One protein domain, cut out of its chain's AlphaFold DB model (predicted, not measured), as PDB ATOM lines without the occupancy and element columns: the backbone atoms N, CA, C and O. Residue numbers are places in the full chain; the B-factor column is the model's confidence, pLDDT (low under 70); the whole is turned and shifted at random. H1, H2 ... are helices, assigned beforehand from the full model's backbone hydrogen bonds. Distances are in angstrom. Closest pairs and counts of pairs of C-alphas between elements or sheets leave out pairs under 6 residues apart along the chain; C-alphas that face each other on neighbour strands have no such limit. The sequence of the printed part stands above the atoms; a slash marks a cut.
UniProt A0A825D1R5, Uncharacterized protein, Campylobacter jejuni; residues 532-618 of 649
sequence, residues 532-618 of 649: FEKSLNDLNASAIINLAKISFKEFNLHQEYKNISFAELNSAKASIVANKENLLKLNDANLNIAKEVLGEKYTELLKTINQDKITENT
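AT A GLANCE: This is residues 532 to 618 of the 649 residues of an uncharacterized protein of Campylobacter jejuni (UniProt A0A825D1R5). Three helices, H3, H2 and H5, run side by side in a loose row with H2 in the middle, and the long helix H6 runs on one side of that row, with H1 between it and the H2-H3 pair. Short H4 sits at the last residues of H2, and a loop of residues 552 to 565 runs back on the side away from H6 to the start of H3. The 87 printed residues have six named helices, H1 to H6 in order along the chain, and no named strand; the class is all helix. The whole is compact, with a radius of gyration of the C-alphas of 12.4 A and spans of 41 by 30 by 20 A.

IN THESE COORDINATES: H1, residues 532 to 537, begins with C-alpha 532 at (45.454, -28.447, -26.376) and is 8.6 A long from first to last C-alpha. H2, residues 541 to 551, measures 15.3 A. H3, residues 566 to 578, measures 18.6 A and begins with C-alpha 566 at (52.104, -37.001, -10.082). H4, residues 580 to 584, measures 7.3 A, and H5, residues 588 to 598, measures 15.1 A. H6, residues 600 to 618, is the longest helix at 27.4 A and ends with C-alpha 618 at (34.771, -30.440, -38.978).

HOW THE PARTS SIT: H2 touches H3, closest at the C-alphas of Ala 548 and Ile 576, 5.2 A apart; they run the same way at a shallow tilt of 33 degrees, only just short of steep. H2 also touches H4, with the C-alphas of Ser 551 and Asn 582 closest at 5.5 A. H2 and H5 are close but not clearly touching, with the C-alphas of Ala 543 and Leu 598 closest at 6.6 A, and run opposite ways at a shallow tilt of 13 degrees. H1 touches H6, which takes part with residues 605 to 612 alone; the closest C-alphas are those of Phe 532 and Thr 608, 5.0 A apart, at a steep tilt of 44 degrees, opposite ways. H4 and H6 only just touch, with 3 pairs of C-alphas within 8 A, the closest those of Leu 584 and Leu 606 at 6.6 A; H6 does so with residues 606 to 609 alone. H5 and H6 touch only at the corner, and only just, with 3 pairs of C-alphas within 8 A; the closest are those of Lys 595 and Tyr 602, 6.2 A apart. H2 and H6 are apart. Every O i to N i+4 pair is within hydrogen-bond range in H1, H2, H3, H5 and H6; in H4 it is 0 of 1, with 2 of 2 O i to N i+3 pairs within range.

THE WHOLE: The two C-alphas farthest apart are those of Asn 563 and Thr 618, 41.0 A. The printed part has no cut. The link from H2 to H3 is long, with 14 residues, and the other links are tight. The mean pLDDT of the printed part is 84.9, and no printed residue is under 70.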
ATOM      1  N   PHE A 532      45.662 -28.916 -27.741       89.19
ATOM      2  CA  PHE A 532      45.454 -28.447 -26.376       89.19
ATOM      3  C   PHE A 532      46.045 -29.412 -25.350       89.19
ATOM      4  O   PHE A 532      46.794 -28.973 -24.485       89.19
ATOM      5  N   GLU A 533      45.769 -30.714 -25.455       87.75
ATOM      6  CA  GLU A 533      46.324 -31.709 -24.529       87.75
ATOM      7  C   GLU A 533      47.851 -31.777 -24.610       87.75
ATOM      8  O   GLU A 533      48.520 -31.868 -23.580       87.75
ATOM      9  N   LYS A 534      48.419 -31.654 -25.815       88.38
ATOM     10  CA  LYS A 534      49.871 -31.551 -26.005       88.38
ATOM     11  C   LYS A 534      50.450 -30.320 -25.306       88.38
ATOM     12  O   LYS A 534      51.339 -30.451 -24.473       88.38
ATOM     13  N   SER A 535      49.863 -29.151 -25.555       88.06
ATOM     14  CA  SER A 535      50.289 -27.890 -24.932       88.06
ATOM     15  C   SER A 535      50.111 -27.909 -23.410       88.06
ATOM     16  O   SER A 535      50.927 -27.353 -22.683       88.06
ATOM     17  N   LEU A 536      49.065 -28.574 -22.911       89.50
ATOM     18  CA  LEU A 536      48.805 -28.785 -21.486       89.50
ATOM     19  C   LEU A 536      49.860 -29.695 -20.841       89.50
ATOM     20  O   LEU A 536      50.204 -29.510 -19.673       89.50
ATOM     21  N   ASN A 537      50.379 -30.674 -21.584       87.50
ATOM     22  CA  ASN A 537      51.430 -31.568 -21.111       87.50
ATOM     23  C   ASN A 537      52.802 -30.894 -21.014       87.50
ATOM     24  O   ASN A 537      53.576 -31.284 -20.142       87.50
ATOM     25  N   ASP A 538      53.048 -29.861 -21.818       87.88
ATOM     26  CA  ASP A 538      54.292 -29.078 -21.814       87.88
ATOM     27  C   ASP A 538      54.340 -28.010 -20.696       87.88
ATOM     28  O   ASP A 538      55.361 -27.347 -20.483       87.88
ATOM     29  N   LEU A 539      53.243 -27.817 -19.950       88.19
ATOM     30  CA  LEU A 539      53.183 -26.875 -18.828       88.19
ATOM     31  C   LEU A 539      53.881 -27.409 -17.570       88.19
ATOM     32  O   LEU A 539      53.867 -28.601 -17.264       88.19
ATOM     33  N   ASN A 540      54.428 -26.488 -16.770       88.06
ATOM     34  CA  ASN A 540      54.949 -26.818 -15.445       88.06
ATOM     35  C   ASN A 540      53.808 -27.076 -14.435       88.06
ATOM     36  O   ASN A 540      52.659 -26.678 -14.643       88.06
ATOM     37  N   ALA A 541      54.133 -27.726 -13.313       86.75
ATOM     38  CA  ALA A 541      53.139 -28.148 -12.323       86.75
ATOM     39  C   ALA A 541      52.304 -26.980 -11.764       86.75
ATOM     40  O   ALA A 541      51.081 -27.079 -11.674       86.75
ATOM     41  N   SER A 542      52.942 -25.844 -11.465       85.88
ATOM     42  CA  SER A 542      52.266 -24.645 -10.950       85.88
ATOM     43  C   SER A 542      51.273 -24.049 -11.958       85.88
ATOM     44  O   SER A 542      50.167 -23.664 -11.577       85.88
ATOM     45  N   ALA A 543      51.626 -24.014 -13.250       85.81
ATOM     46  CA  ALA A 543      50.730 -23.551 -14.307       85.81
ATOM     47  C   ALA A 543      49.519 -24.475 -14.470       85.81
ATOM     48  O   ALA A 543      48.406 -23.982 -14.629       85.81
ATOM     49  N   ILE A 544      49.712 -25.794 -14.368       88.44
ATOM     50  CA  ILE A 544      48.620 -26.775 -14.438       88.44
ATOM     51  C   ILE A 544      47.640 -26.580 -13.275       88.44
ATOM     52  O   ILE A 544      46.437 -26.519 -13.505       88.44
ATOM     53  N   ILE A 545      48.119 -26.411 -12.039       88.06
ATOM     54  CA  ILE A 545      47.229 -26.202 -10.885       88.06
ATOM     55  C   ILE A 545      46.463 -24.877 -10.979       88.06
ATOM     56  O   ILE A 545      45.255 -24.849 -10.737       88.06
ATOM     57  N   ASN A 546      47.120 -23.785 -11.379       87.81
ATOM     58  CA  ASN A 546      46.420 -22.520 -11.611       87.81
ATOM     59  C   ASN A 546      45.389 -22.638 -12.739       87.81
ATOM     60  O   ASN A 546      44.277 -22.139 -12.601       87.81
ATOM     61  N   LEU A 547      45.714 -23.336 -13.830       87.69
ATOM     62  CA  LEU A 547      44.784 -23.549 -14.936       87.69
ATOM     63  C   LEU A 547      43.587 -24.419 -14.521       87.69
ATOM     64  O   LEU A 547      42.463 -24.139 -14.937       87.69
ATOM     65  N   ALA A 548      43.799 -25.418 -13.659       88.50
ATOM     66  CA  ALA A 548      42.724 -26.212 -13.068       88.50
ATOM     67  C   ALA A 548      41.771 -25.336 -12.252       88.50
ATOM     68  O   ALA A 548      40.566 -25.364 -12.503       88.50
ATOM     69  N   LYS A 549      42.295 -24.481 -11.365       87.12
ATOM     70  CA  LYS A 549      41.489 -23.510 -10.607       87.12
ATOM     71  C   LYS A 549      40.683 -22.586 -11.524       87.12
ATOM     72  O   LYS A 549      39.468 -22.476 -11.368       87.12
ATOM     73  N   ILE A 550      41.316 -22.019 -12.555       86.56
ATOM     74  CA  ILE A 550      40.629 -21.167 -13.544       86.56
ATOM     75  C   ILE A 550      39.510 -21.946 -14.256       86.56
ATOM     76  O   ILE A 550      38.424 -21.404 -14.462       86.56
ATOM     77  N   SER A 551      39.727 -23.223 -14.591       86.19
ATOM     78  CA  SER A 551      38.707 -24.068 -15.233       86.19
ATOM     79  C   SER A 551      37.469 -24.301 -14.349       86.19
ATOM     80  O   SER A 551      36.361 -24.434 -14.874       86.19
ATOM     81  N   PHE A 552      37.633 -24.243 -13.022       87.25
ATOM     82  CA  PHE A 552      36.556 -24.262 -12.023       87.25
ATOM     83  C   PHE A 552      36.037 -22.865 -11.636       87.25
ATOM     84  O   PHE A 552      35.156 -22.754 -10.789       87.25
ATOM     85  N   LYS A 553      36.515 -21.800 -12.298       83.50
ATOM     86  CA  LYS A 553      36.202 -20.388 -12.005       83.50
ATOM     87  C   LYS A 553      36.689 -19.916 -10.629       83.50
ATOM     88  O   LYS A 553      36.120 -18.990 -10.053       83.50
ATOM     89  N   GLU A 554      37.767 -20.511 -10.132       83.81
ATOM     90  CA  GLU A 554      38.473 -20.078  -8.929       83.81
ATOM     91  C   GLU A 554      39.703 -19.239  -9.307       83.81
ATOM     92  O   GLU A 554      40.571 -19.690 -10.054       83.81
ATOM     93  N   PHE A 555      39.802 -18.017  -8.774       80.50
ATOM     94  CA  PHE A 555      40.848 -17.045  -9.144       80.50
ATOM     95  C   PHE A 555      41.846 -16.745  -8.017       80.50
ATOM     96  O   PHE A 555      42.638 -15.811  -8.113       80.50
ATOM     97  N   ASN A 556      41.866 -17.579  -6.974       79.56
ATOM     98  CA  ASN A 556      42.906 -17.562  -5.941       79.56
ATOM     99  C   ASN A 556      44.166 -18.268  -6.475       79.56
ATOM    100  O   ASN A 556      44.430 -19.439  -6.163       79.56
ATOM    101  N   LEU A 557      44.880 -17.566  -7.357       81.56
ATOM    102  CA  LEU A 557      46.050 -18.060  -8.080       81.56
ATOM    103  C   LEU A 557      47.348 -17.753  -7.320       81.56
ATOM    104  O   LEU A 557      47.470 -16.718  -6.668       81.56
ATOM    105  N   HIS A 558      48.335 -18.642  -7.428       78.19
ATOM    106  CA  HIS A 558      49.640 -18.494  -6.775       78.19
ATOM    107  C   HIS A 558      50.775 -18.673  -7.781       78.19
ATOM    108  O   HIS A 558      50.654 -19.473  -8.703       78.19
ATOM    109  N   GLN A 559      51.894 -17.970  -7.599       71.38
ATOM    110  CA  GLN A 559      53.035 -18.069  -8.522       71.38
ATOM    111  C   GLN A 559      53.746 -19.431  -8.444       71.38
ATOM    112  O   GLN A 559      54.169 -19.961  -9.470       71.38
ATOM    113  N   GLU A 560      53.819 -20.039  -7.257       75.31
ATOM    114  CA  GLU A 560      54.478 -21.330  -7.052       75.31
ATOM    115  C   GLU A 560      53.664 -22.258  -6.149       75.31
ATOM    116  O   GLU A 560      53.218 -21.866  -5.072       75.31
ATOM    117  N   TYR A 561      53.548 -23.520  -6.563       75.94
ATOM    118  CA  TYR A 561      53.111 -24.621  -5.710       75.94
ATOM    119  C   TYR A 561      54.282 -25.585  -5.514       75.94
ATOM    120  O   TYR A 561      54.942 -25.972  -6.478       75.94
ATOM    121  N   LYS A 562      54.539 -25.989  -4.266       73.00
ATOM    122  CA  LYS A 562      55.603 -26.943  -3.913       73.00
ATOM    123  C   LYS A 562      54.993 -28.302  -3.562       73.00
ATOM    124  O   LYS A 562      53.921 -28.349  -2.971       73.00
ATOM    125  N   ASN A 563      55.702 -29.383  -3.895       73.50
ATOM    126  CA  ASN A 563      55.366 -30.775  -3.548       73.50
ATOM    127  C   ASN A 563      54.033 -31.311  -4.118       73.50
ATOM    128  O   ASN A 563      53.304 -32.002  -3.415       73.50
ATOM    129  N   ILE A 564      53.722 -31.035  -5.390       80.62
ATOM    130  CA  ILE A 564      52.560 -31.638  -6.073       80.62
ATOM    131  C   ILE A 564      52.910 -33.062  -6.518       80.62
ATOM    132  O   ILE A 564      53.902 -33.267  -7.223       80.62
ATOM    133  N   SER A 565      52.092 -34.044  -6.143       85.19
ATOM    134  CA  SER A 565      52.276 -35.427  -6.584       85.19
ATOM    135  C   SER A 565      51.885 -35.622  -8.056       85.19
ATOM    136  O   SER A 565      51.052 -34.909  -8.619       85.19
ATOM    137  N   PHE A 566      52.445 -36.651  -8.696       83.19
ATOM    138  CA  PHE A 566      52.104 -37.001 -10.082       83.19
ATOM    139  C   PHE A 566      50.613 -37.353 -10.259       83.19
ATOM    140  O   PHE A 566      50.012 -37.028 -11.283       83.19
ATOM    141  N   ALA A 567      49.997 -37.978  -9.249       86.56
ATOM    142  CA  ALA A 567      48.578 -38.328  -9.263       86.56
ATOM    143  C   ALA A 567      47.675 -37.082  -9.220       86.56
ATOM    144  O   ALA A 567      46.729 -36.980 -10.002       86.56
ATOM    145  N   GLU A 568      48.000 -36.109  -8.362       84.38
ATOM    146  CA  GLU A 568      47.285 -34.828  -8.291       84.38
ATOM    147  C   GLU A 568      47.414 -34.045  -9.598       84.38
ATOM    148  O   GLU A 568      46.431 -33.494 -10.092       84.38
ATOM    149  N   LEU A 569      48.602 -34.057 -10.209       87.38
ATOM    150  CA  LEU A 569      48.838 -33.379 -11.478       87.38
ATOM    151  C   LEU A 569      48.011 -33.982 -12.623       87.38
ATOM    152  O   LEU A 569      47.415 -33.245 -13.410       87.38
ATOM    153  N   ASN A 570      47.932 -35.312 -12.713       87.88
ATOM    154  CA  ASN A 570      47.126 -35.983 -13.737       87.88
ATOM    155  C   ASN A 570      45.623 -35.767 -13.523       87.88
ATOM    156  O   ASN A 570      44.892 -35.548 -14.489       87.88
ATOM    157  N   SER A 571      45.169 -35.765 -12.267       89.00
ATOM    158  CA  SER A 571      43.784 -35.430 -11.915       89.00
ATOM    159  C   SER A 571      43.429 -33.989 -12.309       89.00
ATOM    160  O   SER A 571      42.379 -33.736 -12.911       89.00
ATOM    161  N   ALA A 572      44.342 -33.042 -12.064       88.00
ATOM    162  CA  ALA A 572      44.191 -31.654 -12.484       88.00
ATOM    163  C   ALA A 572      44.112 -31.526 -14.016       88.00
ATOM    164  O   ALA A 572      43.204 -30.869 -14.522       88.00
ATOM    165  N   LYS A 573      44.991 -32.206 -14.767       91.00
ATOM    166  CA  LYS A 573      44.942 -32.237 -16.242       91.00
ATOM    167  C   LYS A 573      43.609 -32.773 -16.770       91.00
ATOM    168  O   LYS A 573      43.002 -32.135 -17.626       91.00
ATOM    169  N   ALA A 574      43.121 -33.892 -16.234       88.94
ATOM    170  CA  ALA A 574      41.829 -34.460 -16.628       88.94
ATOM    171  C   ALA A 574      40.666 -33.486 -16.363       88.94
ATOM    172  O   ALA A 574      39.797 -33.291 -17.216       88.94
ATOM    173  N   SER A 575      40.692 -32.814 -15.210       88.19
ATOM    174  CA  SER A 575      39.689 -31.813 -14.835       88.19
ATOM    175  C   SER A 575      39.708 -30.585 -15.751       88.19
ATOM    176  O   SER A 575      38.648 -30.073 -16.112       88.19
ATOM    177  N   ILE A 576      40.897 -30.141 -16.173       90.81
ATOM    178  CA  ILE A 576      41.068 -29.049 -17.140       90.81
ATOM    179  C   ILE A 576      40.463 -29.433 -18.491       90.81
ATOM    180  O   ILE A 576      39.719 -28.642 -19.067       90.81
ATOM    181  N   VAL A 577      40.746 -30.639 -18.994       87.69
ATOM    182  CA  VAL A 577      40.210 -31.115 -20.281       87.69
ATOM    183  C   VAL A 577      38.683 -31.175 -20.249       87.69
ATOM    184  O   VAL A 577      38.039 -30.703 -21.188       87.69
ATOM    185  N   ALA A 578      38.099 -31.665 -19.151       87.56
ATOM    186  CA  ALA A 578      36.649 -31.728 -18.970       87.56
ATOM    187  C   ALA A 578      35.985 -30.337 -18.920       87.56
ATOM    188  O   ALA A 578      34.875 -30.166 -19.420       87.56
ATOM    189  N   ASN A 579      36.670 -29.331 -18.362       88.06
ATOM    190  CA  ASN A 579      36.132 -27.983 -18.145       88.06
ATOM    191  C   ASN A 579      36.733 -26.906 -19.069       88.06
ATOM    192  O   ASN A 579      36.569 -25.708 -18.819       88.06
ATOM    193  N   LYS A 580      37.405 -27.297 -20.159       88.50
ATOM    194  CA  LYS A 580      38.149 -26.382 -21.047       88.50
ATOM    195  C   LYS A 580      37.305 -25.247 -21.643       88.50
ATOM    196  O   LYS A 580      37.836 -24.178 -21.930       88.50
ATOM    197  N   GLU A 581      35.988 -25.421 -21.776       86.06
ATOM    198  CA  GLU A 581      35.088 -24.346 -22.226       86.06
ATOM    199  C   GLU A 581      35.018 -23.153 -21.266       86.06
ATOM    200  O   GLU A 581      34.802 -22.024 -21.711       86.06
ATOM    201  N   ASN A 582      35.193 -23.376 -19.961       87.00
ATOM    202  CA  ASN A 582      35.160 -22.297 -18.975       87.00
ATOM    203  C   ASN A 582      36.342 -21.338 -19.161       87.00
ATOM    204  O   ASN A 582      36.193 -20.143 -18.911       87.00
ATOM    205  N   LEU A 583      37.466 -21.836 -19.686       85.69
ATOM    206  CA  LEU A 583      38.646 -21.029 -20.006       85.69
ATOM    207  C   LEU A 583      38.346 -20.002 -21.114       85.69
ATOM    208  O   LEU A 583      38.878 -18.894 -21.095       85.69
ATOM    209  N   LEU A 584      37.444 -20.330 -22.047       83.62
ATOM    210  CA  LEU A 584      37.029 -19.438 -23.137       83.62
ATOM    211  C   LEU A 584      36.010 -18.367 -22.702       83.62
ATOM    212  O   LEU A 584      35.832 -17.380 -23.411       83.62
ATOM    213  N   LYS A 585      35.317 -18.560 -21.570       83.38
ATOM    214  CA  LYS A 585      34.159 -17.751 -21.130       83.38
ATOM    215  C   LYS A 585      34.471 -16.897 -19.892       83.38
ATOM    216  O   LYS A 585      33.623 -16.740 -19.013       83.38
ATOM    217  N   LEU A 586      35.691 -16.370 -19.796       84.44
ATOM    218  CA  LEU A 586      36.081 -15.459 -18.717       84.44
ATOM    219  C   LEU A 586      35.612 -14.025 -18.997       84.44
ATOM    220  O   LEU A 586      35.615 -13.584 -20.142       84.44
ATOM    221  N   ASN A 587      35.233 -13.293 -17.944       83.31
ATOM    222  CA  ASN A 587      35.038 -11.842 -18.027       83.31
ATOM    223  C   ASN A 587      36.401 -11.119 -18.073       83.31
ATOM    224  O   ASN A 587      37.434 -11.717 -17.763       83.31
ATOM    225  N   ASP A 588      36.410  -9.833 -18.430       80.62
ATOM    226  CA  ASP A 588      37.658  -9.080 -18.642       80.62
ATOM    227  C   ASP A 588      38.554  -9.026 -17.394       80.62
ATOM    228  O   ASP A 588      39.774  -9.158 -17.494       80.62
ATOM    229  N   ALA A 589      37.956  -8.907 -16.203       82.12
ATOM    230  CA  ALA A 589      38.687  -8.897 -14.937       82.12
ATOM    231  C   ALA A 589      39.417 -10.229 -14.683       82.12
ATOM    232  O   ALA A 589      40.620 -10.249 -14.429       82.12
ATOM    233  N   ASN A 590      38.716 -11.354 -14.829       83.81
ATOM    234  CA  ASN A 590      39.272 -12.691 -14.621       83.81
ATOM    235  C   ASN A 590      40.268 -13.084 -15.716       83.81
ATOM    236  O   ASN A 590      41.232 -13.802 -15.454       83.81
ATOM    237  N   LEU A 591      40.059 -12.599 -16.943       82.25
ATOM    238  CA  LEU A 591      40.994 -12.776 -18.048       82.25
ATOM    239  C   LEU A 591      42.327 -12.070 -17.770       82.25
ATOM    240  O   LEU A 591      43.381 -12.631 -18.069       82.25
ATOM    241  N   ASN A 592      42.288 -10.870 -17.186       82.19
ATOM    242  CA  ASN A 592      43.494 -10.143 -16.794       82.19
ATOM    243  C   ASN A 592      44.246 -10.869 -15.672       82.19
ATOM    244  O   ASN A 592      45.448 -11.073 -15.807       82.19
ATOM    245  N   ILE A 593      43.538 -11.363 -14.648       81.62
ATOM    246  CA  ILE A 593      44.129 -12.169 -13.560       81.62
ATOM    247  C   ILE A 593      44.797 -13.442 -14.111       81.62
ATOM    248  O   ILE A 593      45.924 -13.775 -13.753       81.62
ATOM    249  N   ALA A 594      44.132 -14.146 -15.034       81.56
ATOM    250  CA  ALA A 594      44.696 -15.336 -15.673       81.56
ATOM    251  C   ALA A 594      45.955 -15.013 -16.498       81.56
ATOM    252  O   ALA A 594      46.941 -15.751 -16.433       81.56
ATOM    253  N   LYS A 595      45.950 -13.905 -17.250       83.69
ATOM    254  CA  LYS A 595      47.102 -13.447 -18.043       83.69
ATOM    255  C   LYS A 595      48.266 -12.963 -17.183       83.69
ATOM    256  O   LYS A 595      49.405 -13.145 -17.590       83.69
ATOM    257  N   GLU A 596      48.011 -12.382 -16.018       83.38
ATOM    258  CA  GLU A 596      49.065 -11.941 -15.098       83.38
ATOM    259  C   GLU A 596      49.875 -13.129 -14.556       83.38
ATOM    260  O   GLU A 596      51.099 -13.067 -14.477       83.38
ATOM    261  N   VAL A 597      49.203 -14.245 -14.253       81.38
ATOM    262  CA  VAL A 597      49.841 -15.433 -13.662       81.38
ATOM    263  C   VAL A 597      50.407 -16.394 -14.711       81.38
ATOM    264  O   VAL A 597      51.458 -16.996 -14.497       81.38
ATOM    265  N   LEU A 598      49.719 -16.573 -15.841       81.94
ATOM    266  CA  LEU A 598      50.095 -17.547 -16.877       81.94
ATOM    267  C   LEU A 598      50.726 -16.903 -18.125       81.94
ATOM    268  O   LEU A 598      51.243 -17.618 -18.986       81.94
ATOM    269  N   GLY A 599      50.706 -15.575 -18.238       83.75
ATOM    270  CA  GLY A 599      51.336 -14.828 -19.326       83.75
ATOM    271  C   GLY A 599      50.778 -15.153 -20.714       83.75
ATOM    272  O   GLY A 599      49.601 -15.480 -20.901       83.75
ATOM    273  N   GLU A 600      51.659 -15.091 -21.717       80.44
ATOM    274  CA  GLU A 600      51.332 -15.405 -23.115       80.44
ATOM    275  C   GLU A 600      50.861 -16.855 -23.309       80.44
ATOM    276  O   GLU A 600      50.013 -17.107 -24.171       80.44
ATOM    277  N   LYS A 601      51.305 -17.784 -22.447       82.81
ATOM    278  CA  LYS A 601      50.923 -19.205 -22.504       82.81
ATOM    279  C   LYS A 601      49.416 -19.403 -22.366       82.81
ATOM    280  O   LYS A 601      48.854 -20.270 -23.026       82.81
ATOM    281  N   TYR A 602      48.727 -18.579 -21.569       84.69
ATOM    282  CA  TYR A 602      47.264 -18.648 -21.465       84.69
ATOM    283  C   TYR A 602      46.579 -18.330 -22.800       84.69
ATOM    284  O   TYR A 602      45.633 -18.999 -23.211       84.69
ATOM    285  N   THR A 603      47.091 -17.323 -23.511       82.44
ATOM    286  CA  THR A 603      46.552 -16.906 -24.812       82.44
ATOM    287  C   THR A 603      46.845 -17.946 -25.893       82.44
ATOM    288  O   THR A 603      46.012 -18.178 -26.769       82.44
ATOM    289  N   GLU A 604      48.003 -18.600 -25.829       84.06
ATOM    290  CA  GLU A 604      48.359 -19.724 -26.698       84.06
ATOM    291  C   GLU A 604      47.452 -20.941 -26.456       84.06
ATOM    292  O   GLU A 604      46.863 -21.466 -27.402       84.06
ATOM    293  N   LEU A 605      47.208 -21.305 -25.192       86.56
ATOM    294  CA  LEU A 605      46.284 -22.384 -24.828       86.56
ATOM    295  C   LEU A 605      44.863 -22.118 -25.340       86.56
ATOM    296  O   LEU A 605      44.273 -22.990 -25.974       86.56
ATOM    297  N   LEU A 606      44.333 -20.904 -25.169       85.75
ATOM    298  CA  LEU A 606      43.020 -20.524 -25.712       85.75
ATOM    299  C   LEU A 606      42.934 -20.716 -27.236       85.75
ATOM    300  O   LEU A 606      41.914 -21.187 -27.745       85.75
ATOM    301  N   LYS A 607      44.006 -20.388 -27.972       84.06
ATOM    302  CA  LYS A 607      44.071 -20.633 -29.422       84.06
ATOM    303  C   LYS A 607      44.009 -22.128 -29.727       84.06
ATOM    304  O   LYS A 607      43.236 -22.514 -30.601       84.06
ATOM    305  N   THR A 608      44.762 -22.959 -29.005       86.25
ATOM    306  CA  THR A 608      44.749 -24.420 -29.211       86.25
ATOM    307  C   THR A 608      43.385 -25.048 -28.904       86.25
ATOM    308  O   THR A 608      42.923 -25.871 -29.689       86.25
ATOM    309  N   ILE A 609      42.669 -24.583 -27.867       87.00
ATOM    310  CA  ILE A 609      41.295 -25.033 -27.566       87.00
ATOM    311  C   ILE A 609      40.355 -24.729 -28.743       87.00
ATOM    312  O   ILE A 609      39.582 -25.591 -29.160       87.00
ATOM    313  N   ASN A 610      40.426 -23.518 -29.303       84.25
ATOM    314  CA  ASN A 610      39.594 -23.142 -30.449       84.25
ATOM    315  C   ASN A 610      39.959 -23.926 -31.720       84.25
ATOM    316  O   ASN A 610      39.066 -24.295 -32.483       84.25
ATOM    317  N   GLN A 611      41.245 -24.217 -31.950       83.44
ATOM    318  CA  GLN A 611      41.686 -25.053 -33.075       83.44
ATOM    319  C   GLN A 611      41.158 -26.486 -32.962       83.44
ATOM    320  O   GLN A 611      40.590 -27.004 -33.927       83.44
ATOM    321  N   ASP A 612      41.281 -27.106 -31.790       86.88
ATOM    322  CA  ASP A 612      40.768 -28.456 -31.545       86.88
ATOM    323  C   ASP A 612      39.244 -28.492 -31.716       86.88
ATOM    324  O   ASP A 612      38.716 -29.359 -32.408       86.88
ATOM    325  N   LYS A 613      38.527 -27.476 -31.214       86.88
ATOM    326  CA  LYS A 613      37.074 -27.334 -31.398       86.88
ATOM    327  C   LYS A 613      36.666 -27.222 -32.875       86.88
ATOM    328  O   LYS A 613      35.659 -27.808 -33.281       86.88
ATOM    329  N   ILE A 614      37.408 -26.472 -33.695       84.69
ATOM    330  CA  ILE A 614      37.165 -26.384 -35.148       84.69
ATOM    331  C   ILE A 614      37.430 -27.740 -35.817       84.69
ATOM    332  O   ILE A 614      36.618 -28.183 -36.634       84.69
ATOM    333  N   THR A 615      38.531 -28.403 -35.456       86.81
ATOM    334  CA  THR A 615      38.918 -29.723 -35.981       86.81
ATOM    335  C   THR A 615      37.838 -30.757 -35.683       86.81
ATOM    336  O   THR A 615      37.303 -31.382 -36.597       86.81
ATOM    337  N   GLU A 616      37.442 -30.864 -34.417       89.06
ATOM    338  CA  GLU A 616      36.448 -31.813 -33.931       89.06
ATOM    339  C   GLU A 616      35.102 -31.638 -34.645       89.06
ATOM    340  O   GLU A 616      34.542 -32.597 -35.176       89.06
ATOM    341  N   ASN A 617      34.602 -30.403 -34.744       88.56
ATOM    342  CA  ASN A 617      33.331 -30.126 -35.418       88.56
ATOM    343  C   ASN A 617      33.392 -30.365 -36.934       88.56
ATOM    344  O   ASN A 617      32.400 -30.787 -37.538       88.56
ATOM    345  N   THR A 618      34.549 -30.133 -37.557       88.75
ATOM    346  CA  THR A 618      34.771 -30.440 -38.978       88.75
ATOM    347  C   THR A 618      34.759 -31.949 -39.211       88.75
ATOM    348  O   THR A 618      34.083 -32.424 -40.129       88.75
TER     349      THR A 618